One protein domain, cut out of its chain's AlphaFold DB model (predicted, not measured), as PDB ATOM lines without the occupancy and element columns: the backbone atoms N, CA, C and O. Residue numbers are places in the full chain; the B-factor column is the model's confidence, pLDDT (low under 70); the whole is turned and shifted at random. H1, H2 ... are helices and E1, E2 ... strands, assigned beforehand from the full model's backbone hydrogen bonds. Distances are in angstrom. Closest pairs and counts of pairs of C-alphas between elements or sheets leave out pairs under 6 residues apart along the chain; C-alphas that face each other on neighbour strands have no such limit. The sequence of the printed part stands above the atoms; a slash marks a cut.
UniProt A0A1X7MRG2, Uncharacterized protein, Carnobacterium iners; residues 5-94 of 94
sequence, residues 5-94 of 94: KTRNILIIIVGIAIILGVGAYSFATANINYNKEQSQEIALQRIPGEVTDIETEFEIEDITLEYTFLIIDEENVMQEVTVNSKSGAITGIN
ATOM      1  N   LYS A   5     130.221 134.548 136.978       86.94
ATOM      2  CA  LYS A   5     129.935 133.326 137.753       86.94
ATOM      3  C   LYS A   5     128.491 133.294 138.276       86.94
ATOM      4  O   LYS A   5     127.811 132.293 138.090       86.94
ATOM      5  N   THR A   6     128.008 134.397 138.849       87.38
ATOM      6  CA  THR A   6     126.622 134.538 139.333       87.38
ATOM      7  C   THR A   6     125.614 134.409 138.191       87.38
ATOM      8  O   THR A   6     124.623 133.703 138.326       87.38
ATOM      9  N   ARG A   7     125.907 135.014 137.033       89.25
ATOM     10  CA  ARG A   7     125.074 134.889 135.829       89.25
ATOM     11  C   ARG A   7     124.943 133.439 135.358       89.25
ATOM     12  O   ARG A   7     123.844 133.004 135.044       89.25
ATOM     13  N   ASN A   8     126.048 132.699 135.313       90.94
ATOM     14  CA  ASN A   8     126.034 131.311 134.854       90.94
ATOM     15  C   ASN A   8     125.265 130.393 135.818       90.94
ATOM     16  O   ASN A   8     124.533 129.526 135.360       90.94
ATOM     17  N   ILE A   9     125.389 130.611 137.132       93.00
ATOM     18  CA  ILE A   9     124.617 129.868 138.142       93.00
ATOM     19  C   ILE A   9     123.114 130.105 137.948       93.00
ATOM     20  O   ILE A   9     122.349 129.147 137.935       93.00
ATOM     21  N   LEU A  10     122.700 131.357 137.730       91.75
ATOM     22  CA  LEU A  10     121.293 131.687 137.501       91.75
ATOM     23  C   LEU A  10     120.732 130.971 136.260       91.75
ATOM     24  O   LEU A  10     119.651 130.401 136.323       91.75
ATOM     25  N   ILE A  11     121.489 130.948 135.157       92.75
ATOM     26  CA  ILE A  11     121.084 130.255 133.922       92.75
ATOM     27  C   ILE A  11     120.885 128.756 134.172       92.75
ATOM     28  O   ILE A  11     119.914 128.183 133.691       92.75
ATOM     29  N   ILE A  12     121.777 128.124 134.941       93.38
ATOM     30  CA  ILE A  12     121.665 126.697 135.266       93.38
ATOM     31  C   ILE A  12     120.412 126.429 136.106       93.38
ATOM     32  O   ILE A  12     119.676 125.498 135.803       93.38
ATOM     33  N   ILE A  13     120.139 127.257 137.118       94.38
ATOM     34  CA  ILE A  13     118.953 127.105 137.975       94.38
ATOM     35  C   ILE A  13     117.668 127.229 137.151       94.38
ATOM     36  O   ILE A  13     116.785 126.382 137.263       94.38
ATOM     37  N   VAL A  14     117.586 128.239 136.281       94.62
ATOM     38  CA  VAL A  14     116.431 128.424 135.391       94.62
ATOM     39  C   VAL A  14     116.290 127.241 134.432       94.62
ATOM     40  O   VAL A  14     115.189 126.732 134.249       94.62
ATOM     41  N   GLY A  15     117.398 126.753 133.868       93.81
ATOM     42  CA  GLY A  15     117.391 125.577 132.998       93.81
ATOM     43  C   GLY A  15     116.858 124.325 133.698       93.81
ATOM     44  O   GLY A  15     116.015 123.630 133.140       93.81
ATOM     45  N   ILE A  16     117.293 124.061 134.934       95.31
ATOM     46  CA  ILE A  16     116.806 122.926 135.732       95.31
ATOM     47  C   ILE A  16     115.312 123.076 136.037       95.31
ATOM     48  O   ILE A  16     114.568 122.118 135.858       95.31
ATOM     49  N   ALA A  17     114.859 124.266 136.443       93.38
ATOM     50  CA  ALA A  17     113.449 124.511 136.745       93.38
ATOM     51  C   ALA A  17     112.541 124.255 135.528       93.38
ATOM     52  O   ALA A  17     111.499 123.619 135.666       93.38
ATOM     53  N   ILE A  18     112.963 124.677 134.330       93.88
ATOM     54  CA  ILE A  18     112.225 124.414 133.085       93.88
ATOM     55  C   ILE A  18     112.152 122.910 132.801       93.88
ATOM     56  O   ILE A  18     111.076 122.400 132.500       93.88
ATOM     57  N   ILE A  19     113.271 122.185 132.919       95.31
ATOM     58  CA  ILE A  19     113.307 120.734 132.669       95.31
ATOM     59  C   ILE A  19     112.396 119.989 133.652       95.31
ATOM     60  O   ILE A  19     111.663 119.093 133.237       95.31
ATOM     61  N   LEU A  20     112.410 120.373 134.932       93.94
ATOM     62  CA  LEU A  20     111.530 119.789 135.944       93.94
ATOM     63  C   LEU A  20     110.056 120.066 135.638       93.94
ATOM     64  O   LEU A  20     109.261 119.134 135.678       93.94
ATOM     65  N   GLY A  21     109.699 121.302 135.274       92.75
ATOM     66  CA  GLY A  21     108.322 121.655 134.911       92.75
ATOM     67  C   GLY A  21     107.812 120.878 133.693       92.75
ATOM     68  O   GLY A  21     106.731 120.295 133.736       92.75
ATOM     69  N   VAL A  22     108.618 120.784 132.628       94.75
ATOM     70  CA  VAL A  22     108.271 119.994 131.430       94.75
ATOM     71  C   VAL A  22     108.164 118.501 131.758       94.75
ATOM     72  O   VAL A  22     107.254 117.827 131.272       94.75
ATOM     73  N   GLY A  23     109.073 117.980 132.585       96.00
ATOM     74  CA  GLY A  23     109.045 116.592 133.044       96.00
ATOM     75  C   GLY A  23     107.794 116.273 133.863       96.00
ATOM     76  O   GLY A  23     107.143 115.264 133.602       96.00
ATOM     77  N   ALA A  24     107.418 117.155 134.791       95.88
ATOM     78  CA  ALA A  24     106.216 117.022 135.609       95.88
ATOM     79  C   ALA A  24     104.938 117.053 134.751       95.88
ATOM     80  O   ALA A  24     104.090 116.174 134.880       95.88
ATOM     81  N   TYR A  25     104.841 117.984 133.798       94.88
ATOM     82  CA  TYR A  25     103.705 118.047 132.873       94.88
ATOM     83  C   TYR A  25     103.612 116.807 131.965       94.88
ATOM     84  O   TYR A  25     102.535 116.247 131.749       94.88
ATOM     85  N   SER A  26     104.753 116.323 131.463       96.19
ATOM     86  CA  SER A  26     104.804 115.090 130.662       96.19
ATOM     87  C   SER A  26     104.392 113.868 131.487       96.19
ATOM     88  O   SER A  26     103.710 112.981 130.982       96.19
ATOM     89  N   PHE A  27     104.773 113.825 132.765       95.81
ATOM     90  CA  PHE A  27     104.355 112.769 133.680       95.81
ATOM     91  C   PHE A  27     102.844 112.804 133.929       95.81
ATOM     92  O   PHE A  27     102.201 111.767 133.793       95.81
ATOM     93  N   ALA A  28     102.264 113.971 134.227       96.62
ATOM     94  CA  ALA A  28     100.820 114.090 134.430       96.62
ATOM     95  C   ALA A  28     100.034 113.642 133.194       96.62
ATOM     96  O   ALA A  28      99.140 112.809 133.302       96.62
ATOM     97  N   THR A  29     100.421 114.116 132.006       95.56
ATOM     98  CA  THR A  29      99.734 113.756 130.754       95.56
ATOM     99  C   THR A  29      99.852 112.270 130.410       95.56
ATOM    100  O   THR A  29      98.891 111.678 129.926       95.56
ATOM    101  N   ALA A  30     100.988 111.635 130.715       96.50
ATOM    102  CA  ALA A  30     101.169 110.193 130.549       96.50
ATOM    103  C   ALA A  30     100.357 109.339 131.544       96.50
ATOM    104  O   ALA A  30     100.217 108.138 131.325       96.50
ATOM    105  N   ASN A  31      99.843 109.932 132.629       96.06
ATOM    106  CA  ASN A  31      99.065 109.253 133.671       96.06
ATOM    107  C   ASN A  31      97.570 109.627 133.653       96.06
ATOM    108  O   ASN A  31      96.856 109.331 134.612       96.06
ATOM    109  N   ILE A  32      97.087 110.257 132.578       97.88
ATOM    110  CA  ILE A  32      95.652 110.471 132.366       97.88
ATOM    111  C   ILE A  32      94.997 109.109 132.124       97.88
ATOM    112  O   ILE A  32      95.243 108.471 131.100       97.88
ATOM    113  N   ASN A  33      94.140 108.686 133.050       98.31
ATOM    114  CA  ASN A  33      93.327 107.474 132.913       98.31
ATOM    115  C   ASN A  33      91.875 107.797 132.542       98.31
ATOM    116  O   ASN A  33      91.192 106.967 131.946       98.31
ATOM    117  N   TYR A  34      91.430 109.007 132.880       98.44
ATOM    118  CA  TYR A  34      90.116 109.548 132.582       98.44
ATOM    119  C   TYR A  34      90.318 110.808 131.760       98.44
ATOM    120  O   TYR A  34      90.822 111.816 132.252       98.44
ATOM    121  N   ASN A  35      89.962 110.743 130.482       97.75
ATOM    122  CA  ASN A  35      90.015 111.912 129.618       97.75
ATOM    123  C   ASN A  35      88.893 112.911 129.976       97.75
ATOM    124  O   ASN A  35      88.064 112.663 130.855       97.75
ATOM    125  N   LYS A  36      88.861 114.049 129.278       97.94
ATOM    126  CA  LYS A  36      87.876 115.113 129.507       97.94
ATOM    127  C   LYS A  36      86.422 114.628 129.400       97.94
ATOM    128  O   LYS A  36      85.612 114.991 130.240       97.94
ATOM    129  N   GLU A  37      86.099 113.796 128.412       98.19
ATOM    130  CA  GLU A  37      84.740 113.273 128.194       98.19
ATOM    131  C   GLU A  37      84.325 112.309 129.312       98.19
ATOM    132  O   GLU A  37      83.274 112.480 129.919       98.19
ATOM    133  N   GLN A  38      85.198 111.369 129.678       98.56
ATOM    134  CA  GLN A  38      84.952 110.433 130.783       98.56
ATOM    135  C   GLN A  38      84.812 111.160 132.126       98.56
ATOM    136  O   GLN A  38      83.998 110.791 132.968       98.56
ATOM    137  N   SER A  39      85.598 112.215 132.327       98.69
ATOM    138  CA  SER A  39      85.512 113.048 133.528       98.69
ATOM    139  C   SER A  39      84.220 113.866 133.553       98.69
ATOM    140  O   SER A  39      83.625 114.029 134.614       98.69
ATOM    141  N   GLN A  40      83.733 114.307 132.387       98.69
ATOM    142  CA  GLN A  40      82.437 114.974 132.260       98.69
ATOM    143  C   GLN A  40      81.290 114.034 132.632       98.69
ATOM    144  O   GLN A  40      80.372 114.436 133.340       98.69
ATOM    145  N   GLU A  41      81.346 112.775 132.192       98.62
ATOM    146  CA  GLU A  41      80.364 111.759 132.582       98.62
ATOM    147  C   GLU A  41      80.353 111.545 134.100       98.62
ATOM    148  O   GLU A  41      79.280 111.475 134.697       98.62
ATOM    149  N   ILE A  42      81.527 111.490 134.738       98.56
ATOM    150  CA  ILE A  42      81.648 111.386 136.202       98.56
ATOM    151  C   ILE A  42      81.026 112.611 136.888       98.56
ATOM    152  O   ILE A  42      80.258 112.457 137.840       98.56
ATOM    153  N   ALA A  43      81.318 113.818 136.399       98.44
ATOM    154  CA  ALA A  43      80.771 115.053 136.952       98.44
ATOM    155  C   ALA A  43      79.237 115.105 136.828       98.44
ATOM    156  O   ALA A  43      78.548 115.351 137.818       98.44
ATOM    157  N   LEU A  44      78.692 114.765 135.655       98.50
ATOM    158  CA  LEU A  44      77.249 114.749 135.389       98.50
ATOM    159  C   LEU A  44      76.499 113.641 136.141       98.50
ATOM    160  O   LEU A  44      75.331 113.805 136.483       98.50
ATOM    161  N   GLN A  45      77.157 112.517 136.441       97.94
ATOM    162  CA  GLN A  45      76.600 111.502 137.341       97.94
ATOM    163  C   GLN A  45      76.461 112.025 138.775       97.94
ATOM    164  O   GLN A  45      75.584 111.572 139.513       97.94
ATOM    165  N   ARG A  46      77.326 112.959 139.186       97.50
ATOM    166  CA  ARG A  46      77.294 113.548 140.525       97.50
ATOM    167  C   ARG A  46      76.320 114.716 140.633       97.50
ATOM    168  O   ARG A  46      75.652 114.815 141.668       97.50
ATOM    169  N   ILE A  47      76.293 115.584 139.625       97.00
ATOM    170  CA  ILE A  47      75.404 116.742 139.501       97.00
ATOM    171  C   ILE A  47      74.805 116.721 138.088       97.00
ATOM    172  O   ILE A  47      75.474 117.127 137.137       97.00
ATOM    173  N   PRO A  48      73.564 116.229 137.928       97.62
ATOM    174  CA  PRO A  48      72.865 116.286 136.652       97.62
ATOM    175  C   PRO A  48      72.619 117.737 136.228       97.62
ATOM    176  O   PRO A  48      72.217 118.565 137.045       97.62
ATOM    177  N   GLY A  49      72.834 118.040 134.950       97.31
ATOM    178  CA  GLY A  49      72.653 119.387 134.422       97.31
ATOM    179  C   GLY A  49      73.272 119.573 133.041       97.31
ATOM    180  O   GLY A  49      73.619 118.606 132.357       97.31
ATOM    181  N   GLU A  50      73.411 120.832 132.637       98.12
ATOM    182  CA  GLU A  50      74.085 121.234 131.404       98.12
ATOM    183  C   GLU A  50      75.487 121.756 131.718       98.12
ATOM    184  O   GLU A  50      75.649 122.690 132.501       98.12
ATOM    185  N   VAL A  51      76.509 121.172 131.089       98.25
ATOM    186  CA  VAL A  51      77.882 121.680 131.183       98.25
ATOM    187  C   VAL A  51      78.013 122.920 130.308       98.25
ATOM    188  O   VAL A  51      77.870 122.829 129.088       98.25
ATOM    189  N   THR A  52      78.332 124.060 130.912       97.94
ATOM    190  CA  THR A  52      78.481 125.334 130.198       97.94
ATOM    191  C   THR A  52      79.928 125.710 129.924       97.94
ATOM    192  O   THR A  52      80.194 126.414 128.952       97.94
ATOM    193  N   ASP A  53      80.862 125.249 130.758       98.00
ATOM    194  CA  ASP A  53      82.295 125.454 130.549       98.00
ATOM    195  C   ASP A  53      83.123 124.341 131.200       98.00
ATOM    196  O   ASP A  53      82.630 123.596 132.052       98.00
ATOM    197  N   ILE A  54      84.372 124.200 130.753       97.94
ATOM    198  CA  ILE A  54      85.302 123.206 131.274       97.94
ATOM    199  C   ILE A  54      86.713 123.775 131.323       97.94
ATOM    200  O   ILE A  54      87.349 123.983 130.283       97.94
ATOM    201  N   GLU A  55      87.238 123.891 132.532       97.88
ATOM    202  CA  GLU A  55      88.607 124.306 132.795       97.88
ATOM    203  C   GLU A  55      89.515 123.084 132.970       97.88
ATOM    204  O   GLU A  55      89.083 121.987 133.330       97.88
ATOM    205  N   THR A  56      90.794 123.235 132.629       97.44
ATOM    206  CA  THR A  56      91.804 122.186 132.803       97.44
ATOM    207  C   THR A  56      92.996 122.775 133.520       97.44
ATOM    208  O   THR A  56      93.638 123.688 133.000       97.44
ATOM    209  N   GLU A  57      93.314 122.212 134.675       96.38
ATOM    210  CA  GLU A  57      94.384 122.703 135.531       96.38
ATOM    211  C   GLU A  57      95.417 121.615 135.801       96.38
ATOM    212  O   GLU A  57      95.132 120.418 135.747       96.38
ATOM    213  N   PHE A  58      96.654 122.044 136.044       96.62
ATOM    214  CA  PHE A  58      97.725 121.163 136.483       96.62
ATOM    215  C   PHE A  58      97.852 121.281 137.998       96.62
ATOM    216  O   PHE A  58      98.355 122.291 138.494       96.62
ATOM    217  N   GLU A  59      97.422 120.241 138.705       95.62
ATOM    218  CA  GLU A  59      97.556 120.148 140.151       95.62
ATOM    219  C   GLU A  59      98.987 119.718 140.491       95.62
ATOM    220  O   GLU A  59      99.456 118.635 140.120       95.62
ATOM    221  N   ILE A  60      99.708 120.626 141.149       91.94
ATOM    222  CA  ILE A  60     101.146 120.524 141.391       91.94
ATOM    223  C   ILE A  60     101.440 119.516 142.504       91.94
ATOM    224  O   ILE A  60     102.461 118.830 142.424       91.94
ATOM    225  N   GLU A  61     100.581 119.418 143.521       90.62
ATOM    226  CA  GLU A  61     100.791 118.536 144.673       90.62
ATOM    227  C   GLU A  61     100.770 117.061 144.256       90.62
ATOM    228  O   GLU A  61     101.676 116.302 144.614       90.62
ATOM    229  N   ASP A  62      99.812 116.687 143.405       91.56
ATOM    230  CA  ASP A  62      99.641 115.315 142.918       91.56
ATOM    231  C   ASP A  62     100.270 115.055 141.538       91.56
ATOM    232  O   ASP A  62     100.298 113.908 141.071       91.56
ATOM    233  N   ILE A  63     100.809 116.098 140.891       95.25
ATOM    234  CA  ILE A  63     101.386 116.057 139.537       95.25
ATOM    235  C   ILE A  63     100.400 115.376 138.576       95.25
ATOM    236  O   ILE A  63     100.675 114.339 137.962       95.25
ATOM    237  N   THR A  64      99.207 115.951 138.484       97.12
ATOM    238  CA  THR A  64      98.074 115.423 137.719       97.12
ATOM    239  C   THR A  64      97.347 116.558 137.010       97.12
ATOM    240  O   THR A  64      97.511 117.723 137.359       97.12
ATOM    241  N   LEU A  65      96.557 116.229 135.988       98.00
ATOM    242  CA  LEU A  65      95.581 117.180 135.462       98.00
ATOM    243  C   LEU A  65      94.250 117.015 136.192       98.00
ATOM    244  O   LEU A  65      93.863 115.891 136.527       98.00
ATOM    245  N   GLU A  66      93.543 118.116 136.378       98.31
ATOM    246  CA  GLU A  66      92.164 118.140 136.848       98.31
ATOM    247  C   GLU A  66      91.277 118.838 135.822       98.31
ATOM    248  O   GLU A  66      91.722 119.729 135.092       98.31
ATOM    249  N   TYR A  67      90.029 118.387 135.737       98.56
ATOM    250  CA  TYR A  67      89.003 118.977 134.891       98.56
ATOM    251  C   TYR A  67      87.897 119.536 135.775       98.56
ATOM    252  O   TYR A  67      87.236 118.762 136.467       98.56
ATOM    253  N   THR A  68      87.687 120.848 135.732       98.69
ATOM    254  CA  THR A  68      86.588 121.511 136.445       98.69
ATOM    255  C   THR A  68      85.463 121.793 135.468       98.69
ATOM    256  O   THR A  68      85.666 122.474 134.466       98.69
ATOM    257  N   PHE A  69      84.284 121.248 135.742       98.69
ATOM    258  CA  PHE A  69      83.082 121.409 134.932       98.69
ATOM    259  C   PHE A  69      82.157 122.417 135.605       98.69
ATOM    260  O   PHE A  69      81.724 122.176 136.731       98.69
ATOM    261  N   LEU A  70      81.822 123.504 134.907       98.31
ATOM    262  CA  LEU A  70      80.716 124.378 135.298       98.31
ATOM    263  C   LEU A  70      79.415 123.765 134.783       98.31
ATOM    264  O   LEU A  70      79.244 123.604 133.573       98.31
ATOM    265  N   ILE A  71      78.515 123.422 135.699       98.62
ATOM    266  CA  ILE A  71      77.252 122.740 135.427       98.62
ATOM    267  C   ILE A  71      76.106 123.618 135.921       98.62
ATOM    268  O   ILE A  71      76.066 123.979 137.094       98.62
ATOM    269  N   ILE A  72      75.157 123.942 135.045       97.94
ATOM    270  CA  ILE A  72      73.869 124.500 135.460       97.94
ATOM    271  C   ILE A  72      72.939 123.328 135.769       97.94
ATOM    272  O   ILE A  72      72.608 122.547 134.873       97.94
ATOM    273  N   ASP A  73      72.551 123.191 137.033       96.69
ATOM    274  CA  ASP A  73      71.654 122.128 137.480       96.69
ATOM    275  C   ASP A  73      70.179 122.408 137.133       96.69
ATOM    276  O   ASP A  73      69.810 123.450 136.582       96.69
ATOM    277  N   GLU A  74      69.305 121.451 137.445       95.62
ATOM    278  CA  GLU A  74      67.865 121.547 137.166       95.62
ATOM    279  C   GLU A  74      67.171 122.711 137.904       95.62
ATOM    280  O   GLU A  74      66.103 123.164 137.484       95.62
ATOM    281  N   GLU A  75      67.777 123.234 138.974       96.88
ATOM    282  CA  GLU A  75      67.291 124.395 139.724       96.88
ATOM    283  C   GLU A  75      67.824 125.725 139.157       96.88
ATOM    284  O   GLU A  75      67.494 126.796 139.669       96.88
ATOM    285  N   ASN A  76      68.561 125.677 138.041       95.94
ATOM    286  CA  ASN A  76      69.278 126.799 137.428       95.94
ATOM    287  C   ASN A  76      70.358 127.395 138.343       95.94
ATOM    288  O   ASN A  76      70.657 128.592 138.257       95.94
ATOM    289  N   VAL A  77      70.944 126.577 139.216       97.12
ATOM    290  CA  VAL A  77      72.095 126.956 140.032       97.12
ATOM    291  C   VAL A  77      73.367 126.501 139.319       97.12
ATOM    292  O   VAL A  77      73.450 125.387 138.807       97.12
ATOM    293  N   MET A  78      74.354 127.393 139.251       97.56
ATOM    294  CA  MET A  78      75.686 127.058 138.754       97.56
ATOM    295  C   MET A  78      76.441 126.304 139.843       97.56
ATOM    296  O   MET A  78      76.554 126.809 140.958       97.56
ATOM    297  N   GLN A  79      76.963 125.140 139.486       97.88
ATOM    298  CA  GLN A  79      77.804 124.294 140.318       97.88
ATOM    299  C   GLN A  79      79.131 124.061 139.600       97.88
ATOM    300  O   GLN A  79      79.164 123.919 138.376       97.88
ATOM    301  N   GLU A  80      80.214 123.949 140.351       98.06
ATOM    302  CA  GLU A  80      81.521 123.555 139.833       98.06
ATOM    303  C   GLU A  80      81.861 122.157 140.334       98.06
ATOM    304  O   GLU A  80      81.772 121.883 141.528       98.06
ATOM    305  N   VAL A  81      82.264 121.254 139.441       98.56
ATOM    306  CA  VAL A  81      82.705 119.904 139.817       98.56
ATOM    307  C   VAL A  81      84.087 119.646 139.248       98.56
ATOM    308  O   VAL A  81      84.253 119.586 138.032       98.56
ATOM    309  N   THR A  82      85.067 119.436 140.120       98.56
ATOM    310  CA  THR A  82      86.448 119.134 139.727       98.56
ATOM    311  C   THR A  82      86.715 117.638 139.810       98.56
ATOM    312  O   THR A  82      86.444 117.001 140.831       98.56
ATOM    313  N   VAL A  83      87.240 117.068 138.726       98.69
ATOM    314  CA  VAL A  83      87.541 115.641 138.591       98.69
ATOM    315  C   VAL A  83      89.020 115.438 138.284       98.69
ATOM    316  O   VAL A  83      89.567 115.983 137.323       98.69
ATOM    317  N   ASN A  84      89.661 114.583 139.072       98.44
ATOM    318  CA  ASN A  84      91.060 114.219 138.933       98.44
ATOM    319  C   ASN A  84      91.274 113.255 137.751       98.44
ATOM    320  O   ASN A  84      90.810 112.114 137.780       98.44
ATOM    321  N   SER A  85      92.029 113.660 136.728       98.31
ATOM    322  CA  SER A  85      92.192 112.883 135.480       98.31
ATOM    323  C   SER A  85      92.909 111.535 135.647       98.31
ATOM    324  O   SER A  85      92.794 110.643 134.801       98.31
ATOM    325  N   LYS A  86      93.660 111.351 136.737       97.81
ATOM    326  CA  LYS A  86      94.389 110.109 137.024       97.81
ATOM    327  C   LYS A  86      93.519 109.075 137.731       97.81
ATOM    328  O   LYS A  86      93.655 107.881 137.461       97.81
ATOM    329  N   SER A  87      92.660 109.509 138.649       97.94
ATOM    330  CA  SER A  87      91.879 108.615 139.518       97.94
ATOM    331  C   SER A  87      90.381 108.588 139.216       97.94
ATOM    332  O   SER A  87      89.709 107.650 139.635       97.94
ATOM    333  N   GLY A  88      89.856 109.598 138.520       97.88
ATOM    334  CA  GLY A  88      88.420 109.814 138.344       97.88
ATOM    335  C   GLY A  88      87.716 110.282 139.624       97.88
ATOM    336  O   GLY A  88      86.491 110.354 139.654       97.88
ATOM    337  N   ALA A  89      88.459 110.571 140.697       97.94
ATOM    338  CA  ALA A  89      87.890 111.070 141.941       97.94
ATOM    339  C   ALA A  89      87.423 112.521 141.785       97.94
ATOM    340  O   ALA A  89      88.071 113.318 141.108       97.94
ATOM    341  N   ILE A  90      86.323 112.862 142.455       98.12
ATOM    342  CA  ILE A  90      85.871 114.248 142.584       98.12
ATOM    343  C   ILE A  90      86.684 114.906 143.696       98.12
ATOM    344  O   ILE A  90      86.626 114.459 144.844       98.12
ATOM    345  N   THR A  91      87.442 115.938 143.346       97.19
ATOM    346  CA  THR A  91      88.348 116.664 144.249       97.19
ATOM    347  C   THR A  91      87.767 117.992 144.725       97.19
ATOM    348  O   THR A  91      88.180 118.491 145.769       97.19
ATOM    349  N   GLY A  92      86.737 118.511 144.045       96.69
ATOM    350  CA  GLY A  92      86.031 119.734 144.428       96.69
ATOM    351  C   GLY A  92      84.569 119.736 143.982       96.69
ATOM    352  O   GLY A  92      84.243 119.205 142.919       96.69
ATOM    353  N   ILE A  93      83.697 120.308 144.820       96.19
ATOM    354  CA  ILE A  93      82.313 120.668 144.480       96.19
ATOM    355  C   ILE A  93      82.012 122.018 145.136       96.19
ATOM    356  O   ILE A  93      82.079 122.089 146.367       96.19
ATOM    357  N   ASN A  94      81.676 123.037 144.345       91.50
ATOM    358  CA  ASN A  94      81.377 124.393 144.823       91.50
ATOM    359  C   ASN A  94      80.100 124.960 144.210       91.50
ATOM    360  O   ASN A  94      79.804 124.585 143.054       91.50
TER     361      ASN A  94
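This is residues 5 to 94 of the 94 residues of an uncharacterized protein of Carnobacterium iners (UniProt A0A1X7MRG2). A long helix, H1, makes an arm whose residues 5 to 20 stick out from a small head, where H2 packs on a strongly twisted four-stranded sheet. The printed part has 90 residues, mixed in class, with H1, H2, E1, E2, E3 and E4 in chain order. The sheet, E1 E2 E3 E4, is a meander, each strand the antiparallel neighbour of the one before. The whole is loose, radius of gyration of the C-alphas 17.4 A, spanning 63 by 24 by 17 A.

H1, residues 5 to 30, begins at C-alpha 5 (129.935, 133.326, 137.753) and measures 37.6 A. H2 is residues 36 to 46. E1, 49 to 59, bends by 72 degrees at residue 52. E2 is 64 to 73, 27.3 A; E3 78 to 84; E4, 90 to 93, ends at (82.313, 120.668, 144.480).

H1 is on the sheet; its closest C-alpha pair with E2 is Ala 28 and Thr 64, 4.5 A. H2 is on it too, closest to E3 at C-alphas Ala 43 and Val 81, 6.0 A. H1 and H2 are apart. Hairpins E1 and E2, E2 and E3, E3 and E4 have within hydrogen-bond range N 52 and O 70, 2.8 A, N 69 and O 81, 2.8 A, and N 82 and O 92, 2.9 A. In H1 and H2 every O i to N i+4 pair is within range.

C-alphas Lys 5 and Glu 75 are farthest apart, 63.3 A. The printed part has no cut, its links are tight, and no printed residue is under 70 in pLDDT.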